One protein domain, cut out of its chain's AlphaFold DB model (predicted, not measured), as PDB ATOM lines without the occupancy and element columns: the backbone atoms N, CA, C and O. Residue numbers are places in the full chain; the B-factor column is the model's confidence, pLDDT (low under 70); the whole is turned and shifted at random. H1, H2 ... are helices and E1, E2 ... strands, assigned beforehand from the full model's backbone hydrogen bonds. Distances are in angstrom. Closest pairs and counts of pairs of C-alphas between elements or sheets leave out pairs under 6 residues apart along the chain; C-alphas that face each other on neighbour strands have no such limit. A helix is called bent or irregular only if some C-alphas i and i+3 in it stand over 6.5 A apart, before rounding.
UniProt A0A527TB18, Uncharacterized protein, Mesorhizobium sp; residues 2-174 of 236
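Overview. This is residues 2 to 174 of the 236 residues of an uncharacterized protein of Mesorhizobium sp (UniProt A0A527TB18). A twisted sheet of four strands, E3, E6, E5 and E7, makes the middle of the domain, with the long helix H3 over one face and the short helix H4 over the other. At one end of the longest axis sits a small layered unit, two parallel strands E1 and E2 with helix H2 packed on them and H1 near H2; at the other end the loop of residues 107 to 121, between E5 and E6, reaches out. The printed part has 173 residues, with five named helices and seven named strands in the order H1 E1 H2 E2 H3 E3 E4 H4 E5 E6 H5 E7; the larger sheet runs E3, E6, E5, E7 and is mixed. The class is mixed, helices and strands, though under half of the residues, 86 of 173, are in named elements. The whole is compact, with a radius of gyration of the C-alphas of 16.3 A and spans of 50 by 37 by 31 A.

Arrangement. In the larger sheet E6, residues 122 to 132, is an inner strand that bends by 110 degrees at residue 127. E5, residues 100 to 106, and E6 form a hairpin, antiparallel at 175 degrees, with N 101 and O 130 at 2.8 A and N 105 and O 123 at 2.8 A, within hydrogen-bond range. The edge strand E3, residues 75 to 79, is antiparallel to E6 at 146 degrees, with N 78 and O 129 at 2.8 A. The other edge strand, E7, residues 170 to 172, is parallel to E5, their directions at 65 degrees, with N 171 and O 100 at 2.8 A. H3, residues 52 to 71, is on this sheet at a height over the sheet of 9.8 A, over E3 and E6. It runs along the strands, at 19 degrees to E3 on the local plane. The closest C-alphas of H3 and E3 are those of Val 68 and Phe 76, 7.3 A apart. H4, residues 91 to 95, is on the opposite face at a height of 7.4 A and only just over E5, on which 3 of its 5 C-alphas fall; the C-alphas of Val 95 and Tyr 101, the closest of H4 and E5, are 4.9 A apart. H5, residues 133 to 136, only grazes the sheet. E1, residues 16 to 19, and E2, residues 40 to 43, are parallel at 18 degrees, with N 17 and O 40 at 2.8 A. With H2, residues 24 to 36, they form a strand-helix-strand unit, two parallel neighbour strands joined through a helix, with a right-handed crossover. The closest C-alphas of H2 and E2 are those of Glu 31 and Tyr 41, 6.1 A apart. H1, residues 2 to 8, is close to H2 but not clearly touching, with the C-alphas of Thr 3 and Cys 34, the closest, 7.3 A apart. E4, residues 83 to 85, pairs with no named strand; its closest C-alpha to H1 is that of Phe 84, 5.2 A from that of Leu 2. Every O i to N i+4 pair is within hydrogen-bond range in H1, H2 and H4; in H3 14 of 16 are, and H5 is too short for such a pair.

Along the chain. E6 is the longest strand by residues, 18.6 A from first to last C-alpha, beginning at C-alpha 122 (-20.564, -40.701, -48.329). E5 measures 16.6 A and E3 13.4 A. H3 is 27.1 A long, with a kink of 32 degrees near residue 64; it is irregular, but only just, C-alphas 66 and 69 being 6.6 A apart. H2 measures 18.4 A. H1 begins at C-alpha 2 (-1.961, -34.767, -30.066), and E7 ends at C-alpha 172 (-20.975, -33.768, -40.004).

Size, cuts and confidence. The two C-alphas farthest apart are those of Leu 36 and Glu 117, at 50.5 A. The printed part, residues 2 to 174, has no cut. The links E5 to E6, 15 residues, and H5 to E7, 33 residues, are long. The mean pLDDT of the printed part is 94.4, and residues 119 to 120 are under 70.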
ATOM      1  N   LEU A   2      -0.686 -34.176 -30.515       95.06
ATOM      2  CA  LEU A   2      -1.961 -34.767 -30.066       95.06
ATOM      3  C   LEU A   2      -2.088 -34.983 -28.547       95.06
ATOM      4  O   LEU A   2      -3.005 -34.453 -27.933       95.06
ATOM      5  N   THR A   3      -1.153 -35.694 -27.911       95.94
ATOM      6  CA  THR A   3      -1.248 -35.974 -26.464       95.94
ATOM      7  C   THR A   3      -1.179 -34.718 -25.585       95.94
ATOM      8  O   THR A   3      -1.774 -34.715 -24.519       95.94
ATOM      9  N   LYS A   4      -0.501 -33.642 -26.019       96.06
ATOM     10  CA  LYS A   4      -0.486 -32.356 -25.290       96.06
ATOM     11  C   LYS A   4      -1.787 -31.604 -25.532       96.06
ATOM     12  O   LYS A   4      -2.380 -31.113 -24.584       96.06
ATOM     13  N   ALA A   5      -2.243 -31.559 -26.780       96.31
ATOM     14  CA  ALA A   5      -3.516 -30.948 -27.140       96.31
ATOM     15  C   ALA A   5      -4.678 -31.531 -26.316       96.31
ATOM     16  O   ALA A   5      -5.476 -30.778 -25.773       96.31
ATOM     17  N   TRP A   6      -4.709 -32.854 -26.126       95.69
ATOM     18  CA  TRP A   6      -5.721 -33.527 -25.300       95.69
ATOM     19  C   TRP A   6      -5.609 -33.256 -23.793       95.69
ATOM     20  O   TRP A   6      -6.575 -33.465 -23.068       95.69
ATOM     21  N   GLN A   7      -4.437 -32.836 -23.308       94.06
ATOM     22  CA  GLN A   7      -4.253 -32.398 -21.920       94.06
ATOM     23  C   GLN A   7      -4.672 -30.937 -21.730       94.06
ATOM     24  O   GLN A   7      -5.202 -30.587 -20.682       94.06
ATOM     25  N   VAL A   8      -4.398 -30.085 -22.722       94.81
ATOM     26  CA  VAL A   8      -4.664 -28.640 -22.661       94.81
ATOM     27  C   VAL A   8      -6.142 -28.337 -22.891       94.81
ATOM     28  O   VAL A   8      -6.715 -27.506 -22.191       94.81
ATOM     29  N   PHE A   9      -6.767 -29.007 -23.858       96.19
ATOM     30  CA  PHE A   9      -8.144 -28.735 -24.248       96.19
ATOM     31  C   PHE A   9      -9.079 -29.835 -23.744       96.19
ATOM     32  O   PHE A   9      -8.897 -30.997 -24.115       96.19
ATOM     33  N   PRO A  10     -10.104 -29.499 -22.939       91.56
ATOM     34  CA  PRO A  10     -11.138 -30.451 -22.565       91.56
ATOM     35  C   PRO A  10     -11.844 -30.979 -23.816       91.56
ATOM     36  O   PRO A  10     -12.373 -30.195 -24.606       91.56
ATOM     37  N   THR A  11     -11.840 -32.304 -23.980       93.75
ATOM     38  CA  THR A  11     -12.461 -32.984 -25.128       93.75
ATOM     39  C   THR A  11     -13.750 -33.743 -24.782       93.75
ATOM     40  O   THR A  11     -14.395 -34.326 -25.656       93.75
ATOM     41  N   GLY A  12     -14.071 -33.848 -23.487       90.81
ATOM     42  CA  GLY A  12     -15.112 -34.748 -22.973       90.81
ATOM     43  C   GLY A  12     -14.783 -36.241 -23.141       90.81
ATOM     44  O   GLY A  12     -15.638 -37.087 -22.900       90.81
ATOM     45  N   THR A  13     -13.561 -36.592 -23.562       93.69
ATOM     46  CA  THR A  13     -13.169 -37.974 -23.874       93.69
ATOM     47  C   THR A  13     -11.769 -38.300 -23.365       93.69
ATOM     48  O   THR A  13     -10.893 -37.440 -23.256       93.69
ATOM     49  N   ARG A  14     -11.524 -39.583 -23.087       95.00
ATOM     50  CA  ARG A  14     -10.192 -40.074 -22.732       95.00
ATOM     51  C   ARG A  14      -9.420 -40.466 -23.989       95.00
ATOM     52  O   ARG A  14      -9.881 -41.310 -24.751       95.00
ATOM     53  N   LEU A  15      -8.217 -39.916 -24.155       97.31
ATOM     54  CA  LEU A  15      -7.296 -40.358 -25.198       97.31
ATOM     55  C   LEU A  15      -6.631 -41.684 -24.808       97.31
ATOM     56  O   LEU A  15      -6.107 -41.834 -23.701       97.31
ATOM     57  N   VAL A  16      -6.611 -42.613 -25.758       97.56
ATOM     58  CA  VAL A  16      -5.808 -43.838 -25.726       97.56
ATOM     59  C   VAL A  16      -5.027 -43.887 -27.032       97.56
ATOM     60  O   VAL A  16      -5.609 -43.741 -28.105       97.56
ATOM     61  N   VAL A  17      -3.714 -44.074 -26.951       98.06
ATOM     62  CA  VAL A  17      -2.858 -44.222 -28.129       98.06
ATOM     63  C   VAL A  17      -2.753 -45.698 -28.467       98.06
ATOM     64  O   VAL A  17      -2.246 -46.490 -27.673       98.06
ATOM     65  N   ILE A  18      -3.228 -46.059 -29.657       97.44
ATOM     66  CA  ILE A  18      -3.105 -47.411 -30.192       97.44
ATOM     67  C   ILE A  18      -2.183 -47.373 -31.409       97.44
ATOM     68  O   ILE A  18      -2.498 -46.754 -32.424       97.44
ATOM     69  N   ASP A  19      -1.024 -48.010 -31.286       95.88
ATOM     70  CA  ASP A  19       0.106 -47.815 -32.190       95.88
ATOM     71  C   ASP A  19       0.264 -48.977 -33.180       95.88
ATOM     72  O   ASP A  19       0.496 -50.125 -32.797       95.88
ATOM     73  N   ASN A  20       0.150 -48.661 -34.474       94.00
ATOM     74  CA  ASN A  20       0.348 -49.585 -35.596       94.00
ATOM     75  C   ASN A  20       1.734 -49.437 -36.262       94.00
ATOM     76  O   ASN A  20       1.964 -49.942 -37.363       94.00
ATOM     77  N   SER A  21       2.664 -48.708 -35.644       91.25
ATOM     78  CA  SER A  21       4.013 -48.519 -36.173       91.25
ATOM     79  C   SER A  21       4.760 -49.848 -36.254       91.25
ATOM     80  O   SER A  21       4.722 -50.672 -35.336       91.25
ATOM     81  N   ARG A  22       5.492 -50.030 -37.356       89.81
ATOM     82  CA  ARG A  22       6.460 -51.123 -37.543       89.81
ATOM     83  C   ARG A  22       7.857 -50.769 -37.030       89.81
ATOM     84  O   ARG A  22       8.713 -51.644 -36.957       89.81
ATOM     85  N   ASN A  23       8.106 -49.495 -36.730       92.31
ATOM     86  CA  ASN A  23       9.400 -49.021 -36.261       92.31
ATOM     87  C   ASN A  23       9.445 -49.105 -34.730       92.31
ATOM     88  O   ASN A  23       8.724 -48.378 -34.047       92.31
ATOM     89  N   GLN A  24      10.313 -49.971 -34.209       93.75
ATOM     90  CA  GLN A  24      10.431 -50.219 -32.775       93.75
ATOM     91  C   GLN A  24      10.944 -49.004 -31.985       93.75
ATOM     92  O   GLN A  24      10.475 -48.768 -30.874       93.75
ATOM     93  N   GLU A  25      11.850 -48.208 -32.555       95.06
ATOM     94  CA  GLU A  25      12.330 -46.968 -31.932       95.06
ATOM     95  C   GLU A  25      11.199 -45.941 -31.837       95.06
ATOM     96  O   GLU A  25      11.005 -45.314 -30.797       95.06
ATOM     97  N   ALA A  26      10.391 -45.824 -32.898       93.06
ATOM     98  CA  ALA A  26       9.216 -44.958 -32.888       93.06
ATOM     99  C   ALA A  26       8.194 -45.413 -31.835       93.06
ATOM    100  O   ALA A  26       7.695 -44.573 -31.092       93.06
ATOM    101  N   ARG A  27       7.932 -46.724 -31.718       96.00
ATOM    102  CA  ARG A  27       7.033 -47.280 -30.688       96.00
ATOM    103  C   ARG A  27       7.510 -46.932 -29.281       96.00
ATOM    104  O   ARG A  27       6.735 -46.392 -28.500       96.00
ATOM    105  N   ALA A  28       8.792 -47.167 -28.988       96.56
ATOM    106  CA  ALA A  28       9.381 -46.852 -27.687       96.56
ATOM    107  C   ALA A  28       9.288 -45.351 -27.361       96.56
ATOM    108  O   ALA A  28       8.950 -44.967 -26.243       96.56
ATOM    109  N   SER A  29       9.533 -44.496 -28.356       96.12
ATOM    110  CA  SER A  29       9.419 -43.043 -28.212       96.12
ATOM    111  C   SER A  29       7.973 -42.591 -27.950       96.12
ATOM    112  O   SER A  29       7.713 -41.791 -27.047       96.12
ATOM    113  N   ILE A  30       7.003 -43.150 -28.684       96.38
ATOM    114  CA  ILE A  30       5.573 -42.867 -28.498       96.38
ATOM    115  C   ILE A  30       5.101 -43.345 -27.120       96.38
ATOM    116  O   ILE A  30       4.409 -42.599 -26.425       96.38
ATOM    117  N   GLU A  31       5.487 -44.552 -26.704       97.81
ATOM    118  CA  GLU A  31       5.158 -45.110 -25.391       97.81
ATOM    119  C   GLU A  31       5.715 -44.239 -24.256       97.81
ATOM    120  O   GLU A  31       4.975 -43.890 -23.333       97.81
ATOM    121  N   ALA A  32       6.969 -43.786 -24.365       97.56
ATOM    122  CA  ALA A  32       7.580 -42.881 -23.392       97.56
ATOM    123  C   ALA A  32       6.831 -41.539 -23.286       97.56
ATOM    124  O   ALA A  32       6.558 -41.069 -22.178       97.56
ATOM    125  N   ILE A  33       6.428 -40.939 -24.416       96.69
ATOM    126  CA  ILE A  33       5.581 -39.731 -24.412       96.69
ATOM    127  C   ILE A  33       4.256 -39.995 -23.696       96.69
ATOM    128  O   ILE A  33       3.792 -39.150 -22.927       96.69
ATOM    129  N   CYS A  34       3.619 -41.130 -23.987       97.94
ATOM    130  CA  CYS A  34       2.336 -41.486 -23.396       97.94
ATOM    131  C   CYS A  34       2.463 -41.647 -21.878       97.94
ATOM    132  O   CYS A  34       1.681 -41.041 -21.145       97.94
ATOM    133  N   ALA A  35       3.498 -42.351 -21.410       97.38
ATOM    134  CA  ALA A  35       3.797 -42.526 -19.992       97.38
ATOM    135  C   ALA A  35       4.007 -41.181 -19.276       97.38
ATOM    136  O   ALA A  35       3.353 -40.915 -18.269       97.38
ATOM    137  N   LEU A  36       4.837 -40.293 -19.838       96.50
ATOM    138  CA  LEU A  36       5.090 -38.955 -19.281       96.50
ATOM    139  C   LEU A  36       3.827 -38.084 -19.203       96.50
ATOM    140  O   LEU A  36       3.745 -37.183 -18.374       96.50
ATOM    141  N   ARG A  37       2.838 -38.341 -20.064       95.31
ATOM    142  CA  ARG A  37       1.584 -37.575 -20.139       95.31
ATOM    143  C   ARG A  37       0.393 -38.263 -19.476       95.31
ATOM    144  O   ARG A  37      -0.710 -37.722 -19.522       95.31
ATOM    145  N   GLY A  38       0.589 -39.441 -18.883       96.12
ATOM    146  CA  GLY A  38      -0.499 -40.239 -18.311       96.12
ATOM    147  C   GLY A  38      -1.526 -40.718 -19.347       96.12
ATOM    148  O   GLY A  38      -2.680 -40.978 -19.006       96.12
ATOM    149  N   VAL A  39      -1.132 -40.818 -20.620       97.75
ATOM    150  CA  VAL A  39      -1.973 -41.332 -21.707       97.75
ATOM    151  C   VAL A  39      -1.766 -42.840 -21.808       97.75
ATOM    152  O   VAL A  39      -0.636 -43.318 -21.809       97.75
ATOM    153  N   ALA A  40      -2.856 -43.606 -21.887       97.50
ATOM    154  CA  ALA A  40      -2.755 -45.054 -22.050       97.50
ATOM    155  C   ALA A  40      -2.205 -45.394 -23.442       97.50
ATOM    156  O   ALA A  40      -2.660 -44.828 -24.437       97.50
ATOM    157  N   TYR A  41      -1.256 -46.326 -23.501       98.38
ATOM    158  CA  TYR A  41      -0.622 -46.795 -24.730       98.38
ATOM    159  C   TYR A  41      -0.882 -48.288 -24.927       98.38
ATOM    160  O   TYR A  41      -0.806 -49.069 -23.979       98.38
ATOM    161  N   PHE A  42      -1.170 -48.685 -26.164       97.44
ATOM    162  CA  PHE A  42      -1.234 -50.083 -26.566       97.44
ATOM    163  C   PHE A  42      -0.627 -50.263 -27.955       97.44
ATOM    164  O   PHE A  42      -1.117 -49.725 -28.946       97.44
ATOM    165  N   GLY A  43       0.430 -51.061 -28.043       96.88
ATOM    166  CA  GLY A  43       1.025 -51.423 -29.318       96.88
ATOM    167  C   GLY A  43       0.275 -52.579 -29.982       96.88
ATOM    168  O   GLY A  43       0.195 -53.667 -29.415       96.88
ATOM    169  N   LEU A  44      -0.218 -52.385 -31.209       96.06
ATOM    170  CA  LEU A  44      -0.894 -53.447 -31.958       96.06
ATOM    171  C   LEU A  44       0.069 -54.575 -32.365       96.06
ATOM    172  O   LEU A  44       1.274 -54.321 -32.530       96.06
ATOM    173  N   PRO A  45      -0.465 -55.796 -32.592       90.94
ATOM    174  CA  PRO A  45       0.246 -56.856 -33.297       90.94
ATOM    175  C   PRO A  45       0.717 -56.407 -34.686       90.94
ATOM    176  O   PRO A  45       0.134 -55.510 -35.296       90.94
ATOM    177  N   SER A  46       1.747 -57.071 -35.212       88.56
ATOM    178  CA  SER A  46       2.303 -56.763 -36.532       88.56
ATOM    179  C   SER A  46       1.250 -56.845 -37.638       88.56
ATOM    180  O   SER A  46       0.671 -57.901 -37.894       88.56
ATOM    181  N   ASN A  47       1.056 -55.732 -38.343       87.75
ATOM    182  CA  ASN A  47       0.230 -55.655 -39.539       87.75
ATOM    183  C   ASN A  47       1.116 -55.746 -40.791       87.75
ATOM    184  O   ASN A  47       1.975 -54.886 -41.004       87.75
ATOM    185  N   PHE A  48       0.909 -56.767 -41.627       87.06
ATOM    186  CA  PHE A  48       1.688 -57.006 -42.853       87.06
ATOM    187  C   PHE A  48       1.239 -56.160 -44.056       87.06
ATOM    188  O   PHE A  48       1.963 -56.081 -45.048       87.06
ATOM    189  N   GLU A  49       0.125 -55.432 -43.956       91.25
ATOM    190  CA  GLU A  49      -0.359 -54.539 -45.013       91.25
ATOM    191  C   GLU A  49       0.584 -53.348 -45.250       91.25
ATOM    192  O   GLU A  49       0.880 -52.575 -44.335       91.25
ATOM    193  N   THR A  50       1.090 -53.219 -46.476       87.31
ATOM    194  CA  THR A  50       2.061 -52.188 -46.879       87.31
ATOM    195  C   THR A  50       1.393 -50.930 -47.418       87.31
ATOM    196  O   THR A  50       2.004 -49.863 -47.376       87.31
ATOM    197  N   ASN A  51       0.152 -51.021 -47.901       89.31
ATOM    198  CA  ASN A  51      -0.611 -49.854 -48.315       89.31
ATOM    199  C   ASN A  51      -1.051 -49.058 -47.068       89.31
ATOM    200  O   ASN A  51      -1.775 -49.609 -46.238       89.31
ATOM    201  N   PRO A  52      -0.679 -47.770 -46.926       86.75
ATOM    202  CA  PRO A  52      -0.967 -47.005 -45.708       86.75
ATOM    203  C   PRO A  52      -2.460 -46.921 -45.362       86.75
ATOM    204  O   PRO A  52      -2.832 -47.131 -44.211       86.75
ATOM    205  N   SER A  53      -3.313 -46.691 -46.364       88.06
ATOM    206  CA  SER A  53      -4.775 -46.598 -46.210       88.06
ATOM    207  C   SER A  53      -5.372 -47.928 -45.733       88.06
ATOM    208  O   SER A  53      -6.070 -47.993 -44.719       88.06
ATOM    209  N   ARG A  54      -5.007 -49.042 -46.379       90.62
ATOM    210  CA  ARG A  54      -5.449 -50.374 -45.935       90.62
ATOM    211  C   ARG A  54      -4.906 -50.733 -44.557       90.62
ATOM    212  O   ARG A  54      -5.647 -51.287 -43.752       90.62
ATOM    213  N   SER A  55      -3.643 -50.412 -44.282       93.38
ATOM    214  CA  SER A  55      -2.997 -50.695 -43.001       93.38
ATOM    215  C   SER A  55      -3.734 -49.991 -41.864       93.38
ATOM    216  O   SER A  55      -4.126 -50.642 -40.898       93.38
ATOM    217  N   HIS A  56      -4.032 -48.701 -42.044       93.94
ATOM    218  CA  HIS A  56      -4.811 -47.907 -41.099       93.94
ATOM    219  C   HIS A  56      -6.213 -48.495 -40.864       93.94
ATOM    220  O   HIS A  56      -6.601 -48.736 -39.719       93.94
ATOM    221  N   GLY A  57      -6.938 -48.829 -41.937       96.38
ATOM    222  CA  GLY A  57      -8.275 -49.414 -41.827       96.38
ATOM    223  C   GLY A  57      -8.300 -50.799 -41.173       96.38
ATOM    224  O   GLY A  57      -9.184 -51.081 -40.369       96.38
ATOM    225  N   VAL A  58      -7.311 -51.658 -41.454       96.56
ATOM    226  CA  VAL A  58      -7.158 -52.966 -40.785       96.56
ATOM    227  C   VAL A  58      -6.968 -52.783 -39.281       96.56
ATOM    228  O   VAL A  58      -7.610 -53.484 -38.498       96.56
ATOM    229  N   SER A  59      -6.134 -51.827 -38.874       96.88
ATOM    230  CA  SER A  59      -5.882 -51.538 -37.462       96.88
ATOM    231  C   SER A  59      -7.133 -51.044 -36.745       96.88
ATOM    232  O   SER A  59      -7.467 -51.573 -35.687       96.88
ATOM    233  N   GLN A  60      -7.878 -50.104 -37.328       97.69
ATOM    234  CA  GLN A  60      -9.130 -49.613 -36.744       97.69
ATOM    235  C   GLN A  60     -10.207 -50.701 -36.658       97.69
ATOM    236  O   GLN A  60     -10.856 -50.845 -35.620       97.69
ATOM    237  N   THR A  61     -10.348 -51.528 -37.699       97.88
ATOM    238  CA  THR A  61     -11.234 -52.700 -37.667       97.88
ATOM    239  C   THR A  61     -10.825 -53.657 -36.547       97.88
ATOM    240  O   THR A  61     -11.678 -54.084 -35.768       97.88
ATOM    241  N   TRP A  62      -9.530 -53.957 -36.399       97.56
ATOM    242  CA  TRP A  62      -9.048 -54.811 -35.312       97.56
ATOM    243  C   TRP A  62      -9.376 -54.215 -33.936       97.56
ATOM    244  O   TRP A  62      -9.910 -54.928 -33.087       97.56
ATOM    245  N   ILE A  63      -9.129 -52.917 -33.732       98.12
ATOM    246  CA  ILE A  63      -9.422 -52.212 -32.473       98.12
ATOM    247  C   ILE A  63     -10.912 -52.286 -32.141       98.12
ATOM    248  O   ILE A  63     -11.274 -52.597 -31.005       98.12
ATOM    249  N   PHE A  64     -11.785 -52.040 -33.118       98.25
ATOM    250  CA  PHE A  64     -13.224 -52.104 -32.889       98.25
ATOM    251  C   PHE A  64     -13.645 -53.495 -32.397       98.25
ATOM    252  O   PHE A  64     -14.269 -53.615 -31.342       98.25
ATOM    253  N   HIS A  65     -13.251 -54.549 -33.119       97.62
ATOM    254  CA  HIS A  65     -13.691 -55.914 -32.810       97.62
ATOM    255  C   HIS A  65     -13.043 -56.510 -31.558       97.62
ATOM    256  O   HIS A  65     -13.705 -57.288 -30.882       97.62
ATOM    257  N   ASN A  66     -11.797 -56.148 -31.229       97.25
ATOM    258  CA  ASN A  66     -11.044 -56.776 -30.133       97.25
ATOM    259  C   ASN A  66     -10.967 -55.926 -28.858       97.25
ATOM    260  O   ASN A  66     -10.671 -56.461 -27.795       97.25
ATOM    261  N   ILE A  67     -11.234 -54.620 -28.937       97.06
ATOM    262  CA  ILE A  67     -11.175 -53.715 -27.782       97.06
ATOM    263  C   ILE A  67     -12.539 -53.068 -27.555       97.06
ATOM    264  O   ILE A  67     -13.182 -53.330 -26.540       97.06
ATOM    265  N   VAL A  68     -13.020 -52.256 -28.501       98.06
ATOM    266  CA  VAL A  68     -14.216 -51.415 -28.293       98.06
ATOM    267  C   VAL A  68     -15.448 -52.260 -27.970       98.06
ATOM    268  O   VAL A  68     -16.132 -51.986 -26.987       98.06
ATOM    269  N   LYS A  69     -15.702 -53.329 -28.735       97.62
ATOM    270  CA  LYS A  69     -16.856 -54.218 -28.506       97.62
ATOM    271  C   LYS A  69     -16.840 -54.931 -27.153       97.62
ATOM    272  O   LYS A  69     -17.902 -55.321 -26.669       97.62
ATOM    273  N   HIS A  70     -15.663 -55.111 -26.558       97.44
ATOM    274  CA  HIS A  70     -15.515 -55.732 -25.244       97.44
ATOM    275  C   HIS A  70     -15.626 -54.710 -24.109       97.44
ATOM    276  O   HIS A  70     -16.195 -55.030 -23.071       97.44
ATOM    277  N   LEU A  71     -15.131 -53.486 -24.323       97.06
ATOM    278  CA  LEU A  71     -15.241 -52.392 -23.355       97.06
ATOM    279  C   LEU A  71     -16.655 -51.811 -23.269       97.06
ATOM    280  O   LEU A  71     -17.045 -51.369 -22.194       97.06
ATOM    281  N   LYS A  72     -17.402 -51.812 -24.381       97.88
ATOM    282  CA  LYS A  72     -18.756 -51.240 -24.492       97.88
ATOM    283  C   LYS A  72     -18.861 -49.816 -23.912       97.88
ATOM    284  O   LYS A  72     -19.683 -49.584 -23.027       97.88
ATOM    285  N   PRO A  73     -18.008 -48.870 -24.349       97.31
ATOM    286  CA  PRO A  73     -18.089 -47.495 -23.860       97.31
ATOM    287  C   PRO A  73     -19.385 -46.836 -24.348       97.31
ATOM    288  O   PRO A  73     -19.920 -47.263 -25.360       97.31
ATOM    289  N   ASP A  74     -19.848 -45.755 -23.718       97.12
ATOM    290  CA  ASP A  74     -20.998 -44.990 -24.243       97.12
ATOM    291  C   ASP A  74     -20.688 -44.388 -25.628       97.12
ATOM    292  O   ASP A  74     -21.506 -44.404 -26.552       97.12
ATOM    293  N   LEU A  75     -19.454 -43.900 -25.781       97.44
ATOM    294  CA  LEU A  75     -18.922 -43.293 -26.991       97.44
ATOM    295  C   LEU A  75     -17.511 -43.817 -27.271       97.44
ATOM    296  O   LEU A  75     -16.689 -43.938 -26.362       97.44
ATOM    297  N   PHE A  76     -17.198 -44.059 -28.539       98.38
ATOM    298  CA  PHE A  76     -15.826 -44.297 -28.988       98.38
ATOM    299  C   PHE A  76     -15.550 -43.552 -30.286       98.38
ATOM    300  O   PHE A  76     -16.468 -43.109 -30.968       98.38
ATOM    301  N   GLY A  77     -14.284 -43.445 -30.669       97.81
ATOM    302  CA  GLY A  77     -13.929 -42.926 -31.977       97.81
ATOM    303  C   GLY A  77     -12.462 -43.101 -32.301       97.81
ATOM    304  O   GLY A  77     -11.685 -43.611 -31.493       97.81
ATOM    305  N   PHE A  78     -12.114 -42.665 -33.499       98.06
ATOM    306  CA  PHE A  78     -10.764 -42.648 -34.016       98.06
ATOM    307  C   PHE A  78     -10.412 -41.240 -34.473       98.06
ATOM    308  O   PHE A  78     -11.219 -40.540 -35.091       98.06
ATOM    309  N   ILE A  79      -9.183 -40.851 -34.155       96.62
ATOM    310  CA  ILE A  79      -8.585 -39.606 -34.602       96.62
ATOM    311  C   ILE A  79      -7.137 -39.868 -35.010       96.62
ATOM    312  O   ILE A  79      -6.426 -40.610 -34.324       96.62
ATOM    313  N   ASP A  80      -6.713 -39.295 -36.132       94.19
ATOM    314  CA  ASP A  80      -5.329 -39.412 -36.579       94.19
ATOM    315  C   ASP A  80      -4.377 -38.606 -35.685       94.19
ATOM    316  O   ASP A  80      -4.725 -37.589 -35.091       94.19
ATOM    317  N   HIS A  81      -3.132 -39.069 -35.589       92.44
ATOM    318  CA  HIS A  81      -2.092 -38.483 -34.736       92.44
ATOM    319  C   HIS A  81      -1.713 -37.032 -35.095       92.44
ATOM    320  O   HIS A  81      -1.111 -36.323 -34.278       92.44
ATOM    321  N   ASP A  82      -2.047 -36.603 -36.308       91.88
ATOM    322  CA  ASP A  82      -1.837 -35.268 -36.854       91.88
ATOM    323  C   ASP A  82      -3.126 -34.428 -36.898       91.88
ATOM    324  O   ASP A  82      -3.091 -33.304 -37.399       91.88
ATOM    325  N   CYS A  83      -4.229 -34.934 -36.336       94.94
ATOM    326  CA  CYS A  83      -5.483 -34.224 -36.126       94.94
ATOM    327  C   CYS A  83      -5.720 -34.046 -34.618       94.94
ATOM    328  O   CYS A  83      -5.834 -35.022 -33.880       94.94
ATOM    329  N   PHE A  84      -5.747 -32.812 -34.115       95.62
ATOM    330  CA  PHE A  84      -5.851 -32.562 -32.672       95.62
ATOM    331  C   PHE A  84      -6.532 -31.230 -32.341       95.62
ATOM    332  O   PHE A  84      -6.515 -30.315 -33.164       95.62
ATOM    333  N   PRO A  85      -7.127 -31.088 -31.142       96.31
ATOM    334  CA  PRO A  85      -7.768 -29.842 -30.755       96.31
ATOM    335  C   PRO A  85      -6.755 -28.700 -30.589       96.31
ATOM    336  O   PRO A  85      -5.681 -28.873 -30.016       96.31
ATOM    337  N   VAL A  86      -7.132 -27.522 -31.068       95.19
ATOM    338  CA  VAL A  86      -6.478 -26.225 -30.825       95.19
ATOM    339  C   VAL A  86      -7.384 -25.274 -30.028       95.19
ATOM    340  O   VAL A  86      -7.066 -24.102 -29.847       95.19
ATOM    341  N   GLY A  87      -8.511 -25.798 -29.539       95.00
ATOM    342  CA  GLY A  87      -9.481 -25.150 -28.663       95.00
ATOM    343  C   GLY A  87     -10.377 -26.196 -27.977       95.00
ATOM    344  O   GLY A  87     -10.332 -27.373 -28.354       95.00
ATOM    345  N   PRO A  88     -11.183 -25.813 -26.968       95.00
ATOM    346  CA  PRO A  88     -12.109 -26.726 -26.295       95.00
ATOM    347  C   PRO A  88     -13.144 -27.329 -27.254       95.00
ATOM    348  O   PRO A  88     -13.687 -26.629 -28.112       95.00
ATOM    349  N   ILE A  89     -13.463 -28.612 -27.079       95.44
ATOM    350  CA  ILE A  89     -14.486 -29.307 -27.869       95.44
ATOM    351  C   ILE A  89     -15.142 -30.403 -27.036       95.44
ATOM    352  O   ILE A  89     -14.466 -31.296 -26.569       95.44
ATOM    353  N   ASP A  90     -16.461 -30.411 -26.881       95.38
ATOM    354  CA  ASP A  90     -17.137 -31.565 -26.278       95.38
ATOM    355  C   ASP A  90     -17.566 -32.543 -27.377       95.38
ATOM    356  O   ASP A  90     -18.551 -32.320 -28.083       95.38
ATOM    357  N   ILE A  91     -16.810 -33.629 -27.554       96.31
ATOM    358  CA  ILE A  91     -17.091 -34.623 -28.601       96.31
ATOM    359  C   ILE A  91     -18.412 -35.358 -28.337       96.31
ATOM    360  O   ILE A  91     -19.139 -35.666 -29.284       96.31
ATOM    361  N   ALA A  92     -18.761 -35.606 -27.071       94.94
ATOM    362  CA  ALA A  92     -20.030 -36.236 -26.726       94.94
ATOM    363  C   ALA A  92     -21.204 -35.314 -27.075       94.94
ATOM    364  O   ALA A  92     -22.199 -35.779 -27.631       94.94
ATOM    365  N   GLN A  93     -21.061 -34.005 -26.854       95.25
ATOM    366  CA  GLN A  93     -22.047 -33.016 -27.291       95.25
ATOM    367  C   GLN A  93     -22.166 -32.947 -28.822       95.25
ATOM    368  O   GLN A  93     -23.279 -32.807 -29.330       95.25
ATOM    369  N   ARG A  94     -21.050 -33.063 -29.563       96.19
ATOM    370  CA  ARG A  94     -21.057 -33.084 -31.041       96.19
ATOM    371  C   ARG A  94     -21.804 -34.292 -31.594       96.19
ATOM    372  O   ARG A  94     -22.584 -34.147 -32.525       96.19
ATOM    373  N   VAL A  95     -21.594 -35.474 -31.016       97.25
ATOM    374  CA  VAL A  95     -22.375 -36.668 -31.381       97.25
ATOM    375  C   VAL A  95     -23.834 -36.485 -30.954       97.25
ATOM    376  O   VAL A  95     -24.752 -36.745 -31.730       97.25
ATOM    377  N   GLY A  96     -24.064 -36.012 -29.729       94.06
ATOM    378  CA  GLY A  96     -25.394 -35.789 -29.177       94.06
ATOM    379  C   GLY A  96     -26.281 -37.034 -29.286       94.06
ATOM    380  O   GLY A  96     -25.856 -38.154 -29.014       94.06
ATOM    381  N   GLY A  97     -27.528 -36.841 -29.722       95.75
ATOM    382  CA  GLY A  97     -28.477 -37.930 -29.985       95.75
ATOM    383  C   GLY A  97     -28.332 -38.593 -31.362       95.75
ATOM    384  O   GLY A  97     -29.249 -39.298 -31.786       95.75
ATOM    385  N   LYS A  98     -27.251 -38.320 -32.104       98.31
ATOM    386  CA  LYS A  98     -26.994 -38.906 -33.426       98.31
ATOM    387  C   LYS A  98     -26.299 -40.260 -33.296       98.31
ATOM    388  O   LYS A  98     -25.833 -40.657 -32.230       98.31
ATOM    389  N   ILE A  99     -26.208 -40.967 -34.418       98.56
ATOM    390  CA  ILE A  99     -25.451 -42.221 -34.508       98.56
ATOM    391  C   ILE A  99     -23.956 -41.947 -34.321       98.56
ATOM    392  O   ILE A  99     -23.259 -42.711 -33.653       98.56
ATOM    393  N   ALA A 100     -23.455 -40.873 -34.931       98.50
ATOM    394  CA  ALA A 100     -22.035 -40.566 -34.977       98.50
ATOM    395  C   ALA A 100     -21.767 -39.110 -35.395       98.50
ATOM    396  O   ALA A 100     -22.669 -38.422 -35.874       98.50
ATOM    397  N   TYR A 101     -20.519 -38.678 -35.211       98.56
ATOM    398  CA  TYR A 101     -19.939 -37.396 -35.613       98.56
ATOM    399  C   TYR A 101     -18.599 -37.642 -36.314       98.56
ATOM    400  O   TYR A 101     -17.797 -38.451 -35.849       98.56
ATOM    401  N   GLY A 102     -18.309 -36.935 -37.402       98.12
ATOM    402  CA  GLY A 102     -17.019 -37.059 -38.079       98.12
ATOM    403  C   GLY A 102     -16.905 -36.211 -39.336       98.12
ATOM    404  O   GLY A 102     -17.855 -35.532 -39.725       98.12
ATOM    405  N   LEU A 103     -15.741 -36.256 -39.986       97.50
ATOM    406  CA  LEU A 103     -15.519 -35.560 -41.255       97.50
ATOM    407  C   LEU A 103     -16.120 -36.370 -42.415       97.50
ATOM    408  O   LEU A 103     -15.588 -37.443 -42.713       97.50
ATOM    409  N   PRO A 104     -17.179 -35.896 -43.100       96.69
ATOM    410  CA  PRO A 104     -17.711 -36.597 -44.261       96.69
ATOM    411  C   PRO A 104     -16.752 -36.498 -45.456       96.69
ATOM    412  O   PRO A 104     -16.218 -35.436 -45.781       96.69
ATOM    413  N   LEU A 105     -16.573 -37.621 -46.138       94.62
ATOM    414  CA  LEU A 105     -15.930 -37.754 -47.437       94.62
ATOM    415  C   LEU A 105     -16.923 -38.364 -48.423       94.62
ATOM    416  O   LEU A 105     -17.857 -39.060 -48.032       94.62
ATOM    417  N   HIS A 106     -16.679 -38.143 -49.711       93.44
ATOM    418  CA  HIS A 106     -17.470 -38.719 -50.795       93.44
ATOM    419  C   HIS A 106     -16.654 -39.731 -51.591       93.44
ATOM    420  O   HIS A 106     -15.418 -39.646 -51.640       93.44
ATOM    421  N   ALA A 107     -17.351 -40.687 -52.205       91.50
ATOM    422  CA  ALA A 107     -16.754 -41.583 -53.185       91.50
ATOM    423  C   ALA A 107     -16.085 -40.767 -54.305       91.50
ATOM    424  O   ALA A 107     -16.608 -39.748 -54.760       91.50
ATOM    425  N   LYS A 108     -14.896 -41.192 -54.730       88.44
ATOM    426  CA  LYS A 108     -14.128 -40.528 -55.785       88.44
ATOM    427  C   LYS A 108     -13.930 -41.463 -56.960       88.44
ATOM    428  O   LYS A 108     -13.528 -42.615 -56.801       88.44
ATOM    429  N   THR A 109     -14.122 -40.917 -58.155       86.06
ATOM    430  CA  THR A 109     -13.721 -41.575 -59.394       86.06
ATOM    431  C   THR A 109     -12.229 -41.906 -59.364       86.06
ATOM    432  O   THR A 109     -11.387 -41.074 -59.027       86.06
ATOM    433  N   SER A 110     -11.904 -43.135 -59.746       84.81
ATOM    434  CA  SER A 110     -10.551 -43.663 -59.869       84.81
ATOM    435  C   SER A 110     -10.406 -44.455 -61.178       84.81
ATOM    436  O   SER A 110     -11.229 -44.353 -62.099       84.81
ATOM    437  N   TYR A 111      -9.325 -45.226 -61.294       85.25
ATOM    438  CA  TYR A 111      -9.161 -46.204 -62.368       85.25
ATOM    439  C   TYR A 111      -9.975 -47.488 -62.121       85.25
ATOM    440  O   TYR A 111     -10.255 -48.205 -63.075       85.25
ATOM    441  N   LEU A 112     -10.372 -47.764 -60.870       85.88
ATOM    442  CA  LEU A 112     -11.159 -48.944 -60.480       85.88
ATOM    443  C   LEU A 112     -12.663 -48.678 -60.420       85.88
ATOM    444  O   LEU A 112     -13.448 -49.617 -60.433       85.88
ATOM    445  N   TYR A 113     -13.057 -47.412 -60.324       87.12
ATOM    446  CA  TYR A 113     -14.436 -47.031 -60.073       87.12
ATOM    447  C   TYR A 113     -14.756 -45.691 -60.732       87.12
ATOM    448  O   TYR A 113     -13.942 -44.765 -60.706       87.12
ATOM    449  N   LYS A 114     -15.943 -45.588 -61.327       87.00
ATOM    450  CA  LYS A 114     -16.477 -44.362 -61.919       87.00
ATOM    451  C   LYS A 114     -17.718 -43.981 -61.125       87.00
ATOM    452  O   LYS A 114     -18.710 -44.691 -61.217       87.00
ATOM    453  N   ALA A 115     -17.624 -42.905 -60.349       80.50
ATOM    454  CA  ALA A 115     -18.774 -42.382 -59.623       80.50
ATOM    455  C   ALA A 115     -19.794 -41.845 -60.634       80.50
ATOM    456  O   ALA A 115     -19.403 -41.117 -61.556       80.50
ATOM    457  N   ALA A 116     -21.068 -42.200 -60.471       77.94
ATOM    458  CA  ALA A 116     -22.139 -41.540 -61.210       77.94
ATOM    459  C   ALA A 116     -22.361 -40.113 -60.668       77.94
ATOM    460  O   ALA A 116     -22.042 -39.825 -59.513       77.94
ATOM    461  N   GLU A 117     -22.887 -39.204 -61.495       71.75
ATOM    462  CA  GLU A 117     -23.130 -37.805 -61.094       71.75
ATOM    463  C   GLU A 117     -24.138 -37.681 -59.937       71.75
ATOM    464  O   GLU A 117     -24.075 -36.724 -59.166       71.75
ATOM    465  N   ASP A 118     -25.037 -38.654 -59.788       74.06
ATOM    466  CA  ASP A 118     -26.078 -38.728 -58.761       74.06
ATOM    467  C   ASP A 118     -25.706 -39.622 -57.562       74.06
ATOM    468  O   ASP A 118     -26.517 -39.828 -56.654       74.06
ATOM    469  N   GLU A 119     -24.483 -40.156 -57.518       68.62
ATOM    470  CA  GLU A 119     -24.097 -41.113 -56.487       68.62
ATOM    471  C   GLU A 119     -23.765 -40.428 -55.154       68.62
ATOM    472  O   GLU A 119     -22.701 -39.844 -54.946       68.62
ATOM    473  N   LEU A 120     -24.689 -40.553 -54.199       66.19
ATOM    474  CA  LEU A 120     -24.623 -39.949 -52.861       66.19
ATOM    475  C   LEU A 120     -23.706 -40.697 -51.876       66.19
ATOM    476  O   LEU A 120     -23.829 -40.515 -50.664       66.19
ATOM    477  N   GLY A 121     -22.809 -41.559 -52.362       86.00
ATOM    478  CA  GLY A 121     -21.923 -42.354 -51.515       86.00
ATOM    479  C   GLY A 121     -21.056 -41.464 -50.625       86.00
ATOM    480  O   GLY A 121     -20.151 -40.784 -51.114       86.00
ATOM    481  N   TRP A 122     -21.311 -41.481 -49.316       94.56
ATOM    482  CA  TRP A 122     -20.564 -40.701 -48.329       94.56
ATOM    483  C   TRP A 122     -20.131 -41.577 -47.156       94.56
ATOM    484  O   TRP A 122     -20.765 -42.571 -46.830       94.56
ATOM    485  N   TYR A 123     -19.031 -41.236 -46.510       96.62
ATOM    486  CA  TYR A 123     -18.511 -41.986 -45.370       96.62
ATOM    487  C   TYR A 123     -17.686 -41.055 -44.497       96.62
ATOM    488  O   TYR A 123     -17.193 -40.038 -44.981       96.62
ATOM    489  N   TYR A 124     -17.504 -41.379 -43.219       98.00
ATOM    490  CA  TYR A 124     -16.537 -40.626 -42.428       98.00
ATOM    491  C   TYR A 124     -15.103 -40.997 -42.776       98.00
ATOM    492  O   TYR A 124     -14.768 -42.175 -42.926       98.00
ATOM    493  N   TRP A 125     -14.252 -39.976 -42.823       96.44
ATOM    494  CA  TRP A 125     -12.811 -40.151 -42.801       96.44
ATOM    495  C   TRP A 125     -12.388 -40.894 -41.532       96.44
ATOM    496  O   TRP A 125     -12.726 -40.500 -40.416       96.44
ATOM    497  N   ALA A 126     -11.596 -41.949 -41.709       94.44
ATOM    498  CA  ALA A 126     -11.039 -42.744 -40.622       94.44
ATOM    499  C   ALA A 126     -10.224 -41.933 -39.593       94.44
ATOM    500  O   ALA A 126     -10.206 -42.302 -38.421       94.44
ATOM    501  N   GLY A 127      -9.605 -40.820 -40.002       94.88
ATOM    502  CA  GLY A 127      -8.825 -39.944 -39.122       94.88
ATOM    503  C   GLY A 127      -9.646 -38.942 -38.303       94.88
ATOM    504  O   GLY A 127      -9.066 -38.193 -37.518       94.88
ATOM    505  N   LEU A 128     -10.977 -38.909 -38.465       97.44
ATOM    506  CA  LEU A 128     -11.889 -38.166 -37.591       97.44
ATOM    507  C   LEU A 128     -13.306 -38.758 -37.634       97.44
ATOM    508  O   LEU A 128     -14.148 -38.324 -38.429       97.44
ATOM    509  N   CYS A 129     -13.585 -39.728 -36.760       98.38
ATOM    510  CA  CYS A 129     -14.918 -40.321 -36.625       98.38
ATOM    511  C   CYS A 129     -15.205 -40.821 -35.199       98.38
ATOM    512  O   CYS A 129     -14.389 -41.512 -34.599       98.38
ATOM    513  N   PHE A 130     -16.382 -40.504 -34.662       98.50
ATOM    514  CA  PHE A 130     -16.842 -40.866 -33.319       98.50
ATOM    515  C   PHE A 130     -18.270 -41.398 -33.382       98.50
ATOM    516  O   PHE A 130     -19.100 -40.837 -34.087       98.50
ATOM    517  N   TYR A 131     -18.570 -42.458 -32.639       98.69
ATOM    518  CA  TYR A 131     -19.825 -43.198 -32.715       98.69
ATOM    519  C   TYR A 131     -20.417 -43.393 -31.325       98.69
ATOM    520  O   TYR A 131     -19.712 -43.787 -30.390       98.69
ATOM    521  N   ASN A 132     -21.729 -43.189 -31.220       98.44
ATOM    522  CA  ASN A 132     -22.517 -43.688 -30.104       98.44
ATOM    523  C   ASN A 132     -22.507 -45.221 -30.167       98.44
ATOM    524  O   ASN A 132     -22.988 -45.808 -31.141       98.44
ATOM    525  N   PHE A 133     -21.936 -45.877 -29.156       98.50
ATOM    526  CA  PHE A 133     -21.722 -47.323 -29.202       98.50
ATOM    527  C   PHE A 133     -23.035 -48.099 -29.270       98.50
ATOM    528  O   PHE A 133     -23.154 -49.003 -30.093       98.50
ATOM    529  N   ALA A 134     -24.040 -47.713 -28.479       98.19
ATOM    530  CA  ALA A 134     -25.346 -48.373 -28.477       98.19
ATOM    531  C   ALA A 134     -26.018 -48.313 -29.861       98.19
ATOM    532  O   ALA A 134     -26.693 -49.253 -30.280       98.19
ATOM    533  N   ALA A 135     -25.779 -47.239 -30.621       98.25
ATOM    534  CA  ALA A 135     -26.299 -47.102 -31.978       98.25
ATOM    535  C   ALA A 135     -25.607 -48.027 -32.996       98.25
ATOM    536  O   ALA A 135     -26.193 -48.320 -34.037       98.25
ATOM    537  N   VAL A 136     -24.381 -48.495 -32.726       98.19
ATOM    538  CA  VAL A 136     -23.564 -49.248 -33.700       98.19
ATOM    539  C   VAL A 136     -23.097 -50.624 -33.221       98.19
ATOM    540  O   VAL A 136     -22.477 -51.348 -33.997       98.19
ATOM    541  N   GLU A 137     -23.395 -51.038 -31.988       97.19
ATOM    542  CA  GLU A 137     -22.880 -52.290 -31.402       97.19
ATOM    543  C   GLU A 137     -23.276 -53.553 -32.189       97.19
ATOM    544  O   GLU A 137     -22.539 -54.546 -32.228       97.19
ATOM    545  N   HIS A 138     -24.428 -53.494 -32.861       95.69
ATOM    546  CA  HIS A 138     -24.968 -54.557 -33.702       95.69
ATOM    547  C   HIS A 138     -24.374 -54.549 -35.122       95.69
ATOM    548  O   HIS A 138     -24.455 -55.554 -35.838       95.69
ATOM    549  N   ALA A 139     -23.762 -53.439 -35.543       96.38
ATOM    550  CA  ALA A 139     -23.146 -53.311 -36.851       96.38
ATOM    551  C   ALA A 139     -21.779 -54.011 -36.882       96.38
ATOM    552  O   ALA A 139     -20.962 -53.938 -35.961       96.38
ATOM    553  N   LYS A 140     -21.492 -54.687 -37.998       96.62
ATOM    554  CA  LYS A 140     -20.164 -55.246 -38.276       96.62
ATOM    555  C   LYS A 140     -19.287 -54.164 -38.902       96.62
ATOM    556  O   LYS A 140     -18.995 -54.249 -40.090       96.62
ATOM    557  N   LEU A 141     -18.939 -53.140 -38.119       98.19
ATOM    558  CA  LEU A 141     -18.122 -52.033 -38.619       98.19
ATOM    559  C   LEU A 141     -16.793 -52.542 -39.188       98.19
ATOM    560  O   LEU A 141     -16.166 -53.464 -38.648       98.19
ATOM    561  N   ASP A 142     -16.400 -51.931 -40.297       97.56
ATOM    562  CA  ASP A 142     -15.192 -52.201 -41.055       97.56
ATOM    563  C   ASP A 142     -14.623 -50.884 -41.590       97.56
ATOM    564  O   ASP A 142     -15.190 -50.236 -42.466       97.56
ATOM    565  N   PHE A 143     -13.472 -50.495 -41.065       97.56
ATOM    566  CA  PHE A 143     -12.804 -49.237 -41.374       97.56
ATOM    567  C   PHE A 143     -11.840 -49.352 -42.559       97.56
ATOM    568  O   PHE A 143     -11.177 -48.383 -42.922       97.56
ATOM    569  N   ARG A 144     -11.752 -50.519 -43.204       96.25
ATOM    570  CA  ARG A 144     -10.963 -50.685 -44.432       96.25
ATOM    571  C   ARG A 144     -11.518 -49.829 -45.570       96.25
ATOM    572  O   ARG A 144     -12.680 -49.423 -45.568       96.25
ATOM    573  N   ASN A 145     -10.668 -49.560 -46.557       93.94
ATOM    574  CA  ASN A 145     -11.106 -48.895 -47.775       93.94
ATOM    575  C   ASN A 145     -12.008 -49.793 -48.630       93.94
ATOM    576  O   ASN A 145     -11.992 -51.023 -48.527       93.94
ATOM    577  N   ARG A 146     -12.798 -49.152 -49.488       92.88
ATOM    578  CA  ARG A 146     -13.653 -49.783 -50.493       92.88
ATOM    579  C   ARG A 146     -13.424 -49.100 -51.833       92.88
ATOM    580  O   ARG A 146     -14.268 -48.380 -52.359       92.88
ATOM    581  N   LEU A 147     -12.217 -49.309 -52.363       90.62
ATOM    582  CA  LEU A 147     -11.777 -48.713 -53.630       90.62
ATOM    583  C   LEU A 147     -12.627 -49.173 -54.824       90.62
ATOM    584  O   LEU A 147     -12.707 -48.458 -55.819       90.62
ATOM    585  N   ASP A 148     -13.279 -50.333 -54.703       90.75
ATOM    586  CA  ASP A 148     -14.261 -50.864 -55.653       90.75
ATOM    587  C   ASP A 148     -15.517 -49.987 -55.785       90.75
ATOM    588  O   ASP A 148     -16.184 -50.038 -56.812       90.75
ATOM    589  N   ILE A 149     -15.794 -49.145 -54.786       90.88
ATOM    590  CA  ILE A 149     -16.842 -48.113 -54.809       90.88
ATOM    591  C   ILE A 149     -16.264 -46.713 -54.546       90.88
ATOM    592  O   ILE A 149     -16.929 -45.834 -54.009       90.88
ATOM    593  N   GLY A 150     -14.981 -46.506 -54.863       91.88
ATOM    594  CA  GLY A 150     -14.337 -45.191 -54.798       91.88
ATOM    595  C   GLY A 150     -14.149 -44.607 -53.397       91.88
ATOM    596  O   GLY A 150     -13.865 -43.414 -53.277       91.88
ATOM    597  N   MET A 151     -14.300 -45.399 -52.335       93.69
ATOM    598  CA  MET A 151     -14.173 -44.930 -50.954       93.69
ATOM    599  C   MET A 151     -12.829 -45.341 -50.347       93.69
ATOM    600  O   MET A 151     -12.415 -46.500 -50.430       93.69
ATOM    601  N   ASP A 152     -12.148 -44.387 -49.720       93.88
ATOM    602  CA  ASP A 152     -10.891 -44.598 -49.000       93.88
ATOM    603  C   ASP A 152     -11.159 -45.200 -47.601       93.88
ATOM    604  O   ASP A 152     -12.233 -45.742 -47.336       93.88
ATOM    605  N   THR A 153     -10.173 -45.163 -46.709       94.88
ATOM    606  CA  THR A 153     -10.248 -45.678 -45.337       94.88
ATOM    607  C   THR A 153     -11.460 -45.110 -44.597       94.88
ATOM    608  O   THR A 153     -11.672 -43.897 -44.574       94.88
ATOM    609  N   GLY A 154     -12.262 -46.000 -44.008       96.44
ATOM    610  CA  GLY A 154     -13.593 -45.714 -43.461       96.44
ATOM    611  C   GLY A 154     -14.749 -46.117 -44.389       96.44
ATOM    612  O   GLY A 154     -15.873 -46.305 -43.921       96.44
ATOM    613  N   GLY A 155     -14.485 -46.322 -45.684       95.94
ATOM    614  CA  GLY A 155     -15.487 -46.689 -46.691       95.94
ATOM    615  C   GLY A 155     -16.163 -48.044 -46.465       95.94
ATOM    616  O   GLY A 155     -17.310 -48.236 -46.863       95.94
ATOM    617  N   GLY A 156     -15.505 -48.983 -45.778       96.88
ATOM    618  CA  GLY A 156     -16.085 -50.282 -45.414       96.88
ATOM    619  C   GLY A 156     -17.352 -50.182 -44.557       96.88
ATOM    620  O   GLY A 156     -18.190 -51.086 -44.604       96.88
ATOM    621  N   ASN A 157     -17.556 -49.053 -43.870       97.88
ATOM    622  CA  ASN A 157     -18.758 -48.787 -43.088       97.88
ATOM    623  C   ASN A 157     -19.973 -48.404 -43.949       97.88
ATOM    624  O   ASN A 157     -21.099 -48.501 -43.461       97.88
ATOM    625  N   TRP A 158     -19.791 -48.032 -45.225       96.31
ATOM    626  CA  TRP A 158     -20.894 -47.669 -46.125       96.31
ATOM    627  C   TRP A 158     -22.017 -48.714 -46.182       96.31
ATOM    628  O   TRP A 158     -23.127 -48.394 -45.760       96.31
ATOM    629  N   PRO A 159     -21.770 -49.970 -46.605       94.94
ATOM    630  CA  PRO A 159     -22.832 -50.965 -46.774       94.94
ATOM    631  C   PRO A 159     -23.452 -51.462 -45.461       94.94
ATOM    632  O   PRO A 159     -24.504 -52.103 -45.487       94.94
ATOM    633  N   VAL A 160     -22.790 -51.257 -44.320       96.56
ATOM    634  CA  VAL A 160     -23.224 -51.818 -43.030       96.56
ATOM    635  C   VAL A 160     -23.856 -50.788 -42.106       96.56
ATOM    636  O   VAL A 160     -24.640 -51.203 -41.254       96.56
ATOM    637  N   LEU A 161     -23.551 -49.502 -42.299       97.50
ATOM    638  CA  LEU A 161     -23.997 -48.394 -41.461       97.50
ATOM    639  C   LEU A 161     -24.575 -47.253 -42.308       97.50
ATOM    640  O   LEU A 161     -25.783 -47.041 -42.299       97.50
ATOM    641  N   TYR A 162     -23.744 -46.527 -43.058       96.88
ATOM    642  CA  TYR A 162     -24.156 -45.248 -43.651       96.88
ATOM    643  C   TYR A 162     -25.288 -45.380 -44.676       96.88
ATOM    644  O   TYR A 162     -26.211 -44.574 -44.657       96.88
ATOM    645  N   SER A 163     -25.287 -46.421 -45.515       94.94
ATOM    646  CA  SER A 163     -26.346 -46.629 -46.514       94.94
ATOM    647  C   SER A 163     -27.682 -47.093 -45.921       94.94
ATOM    648  O   SER A 163     -28.691 -47.123 -46.624       94.94
ATOM    649  N   LYS A 164     -27.705 -47.474 -44.637       96.38
ATOM    650  CA  LYS A 164     -28.893 -47.997 -43.941       96.38
ATOM    651  C   LYS A 164     -29.629 -46.950 -43.115       96.38
ATOM    652  O   LYS A 164     -30.685 -47.247 -42.560       96.38
ATOM    653  N   HIS A 165     -29.077 -45.748 -43.015       96.50
ATOM    654  CA  HIS A 165     -29.622 -44.677 -42.198       96.50
ATOM    655  C   HIS A 165     -29.701 -43.382 -43.012       96.50
ATOM    656  O   HIS A 165     -28.856 -43.139 -43.874       96.50
ATOM    657  N   PRO A 166     -30.701 -42.523 -42.756       95.75
ATOM    658  CA  PRO A 166     -30.764 -41.223 -43.406       95.75
ATOM    659  C   PRO A 166     -29.565 -40.366 -42.987       95.75
ATOM    660  O   PRO A 166     -29.132 -40.420 -41.838       95.75
ATOM    661  N   VAL A 167     -29.080 -39.510 -43.891       95.25
ATOM    662  CA  VAL A 167     -27.937 -38.609 -43.639       95.25
ATOM    663  C   VAL A 167     -28.118 -37.798 -42.351       95.25
ATOM    664  O   VAL A 167     -27.192 -37.676 -41.561       95.25
ATOM    665  N   GLY A 168     -29.335 -37.316 -42.078       96.50
ATOM    666  CA  GLY A 168     -29.649 -36.549 -40.868       96.50
ATOM    667  C   GLY A 168     -29.536 -37.325 -39.547       96.50
ATOM    668  O   GLY A 168     -29.665 -36.714 -38.487       96.50
ATOM    669  N   ALA A 169     -29.299 -38.640 -39.574       98.00
ATOM    670  CA  ALA A 169     -28.978 -39.436 -38.386       98.00
ATOM    671  C   ALA A 169     -27.513 -39.280 -37.936       98.00
ATOM    672  O   ALA A 169     -27.135 -39.821 -36.897       98.00
ATOM    673  N   PHE A 170     -26.710 -38.537 -38.696       98.44
ATOM    674  CA  PHE A 170     -25.277 -38.354 -38.517       98.44
ATOM    675  C   PHE A 170     -24.942 -36.866 -38.396       98.44
ATOM    676  O   PHE A 170     -25.532 -36.042 -39.092       98.44
ATOM    677  N   GLU A 171     -23.993 -36.527 -37.528       98.31
ATOM    678  CA  GLU A 171     -23.449 -35.172 -37.435       98.31
ATOM    679  C   GLU A 171     -22.193 -35.050 -38.305       98.31
ATOM    680  O   GLU A 171     -21.334 -35.935 -38.322       98.31
ATOM    681  N   MET A 172     -22.068 -33.957 -39.052       97.62
ATOM    682  CA  MET A 172     -20.975 -33.768 -40.004       97.62
ATOM    683  C   MET A 172     -20.092 -32.602 -39.583       97.62
ATOM    684  O   MET A 172     -20.541 -31.457 -39.555       97.62
ATOM    685  N   ALA A 173     -18.818 -32.893 -39.320       97.56
ATOM    686  CA  ALA A 173     -17.817 -31.871 -39.062       97.56
ATOM    687  C   ALA A 173     -17.645 -30.980 -40.297       97.56
ATOM    688  O   ALA A 173     -17.560 -31.457 -41.437       97.56
ATOM    689  N   ARG A 174     -17.558 -29.672 -40.071       96.06
ATOM    690  CA  ARG A 174     -17.389 -28.675 -41.129       96.06
ATOM    691  C   ARG A 174     -15.914 -28.451 -41.377       96.06
ATOM    692  O   ARG A 174     -15.168 -28.135 -40.454       96.06
TER     693      ARG A 174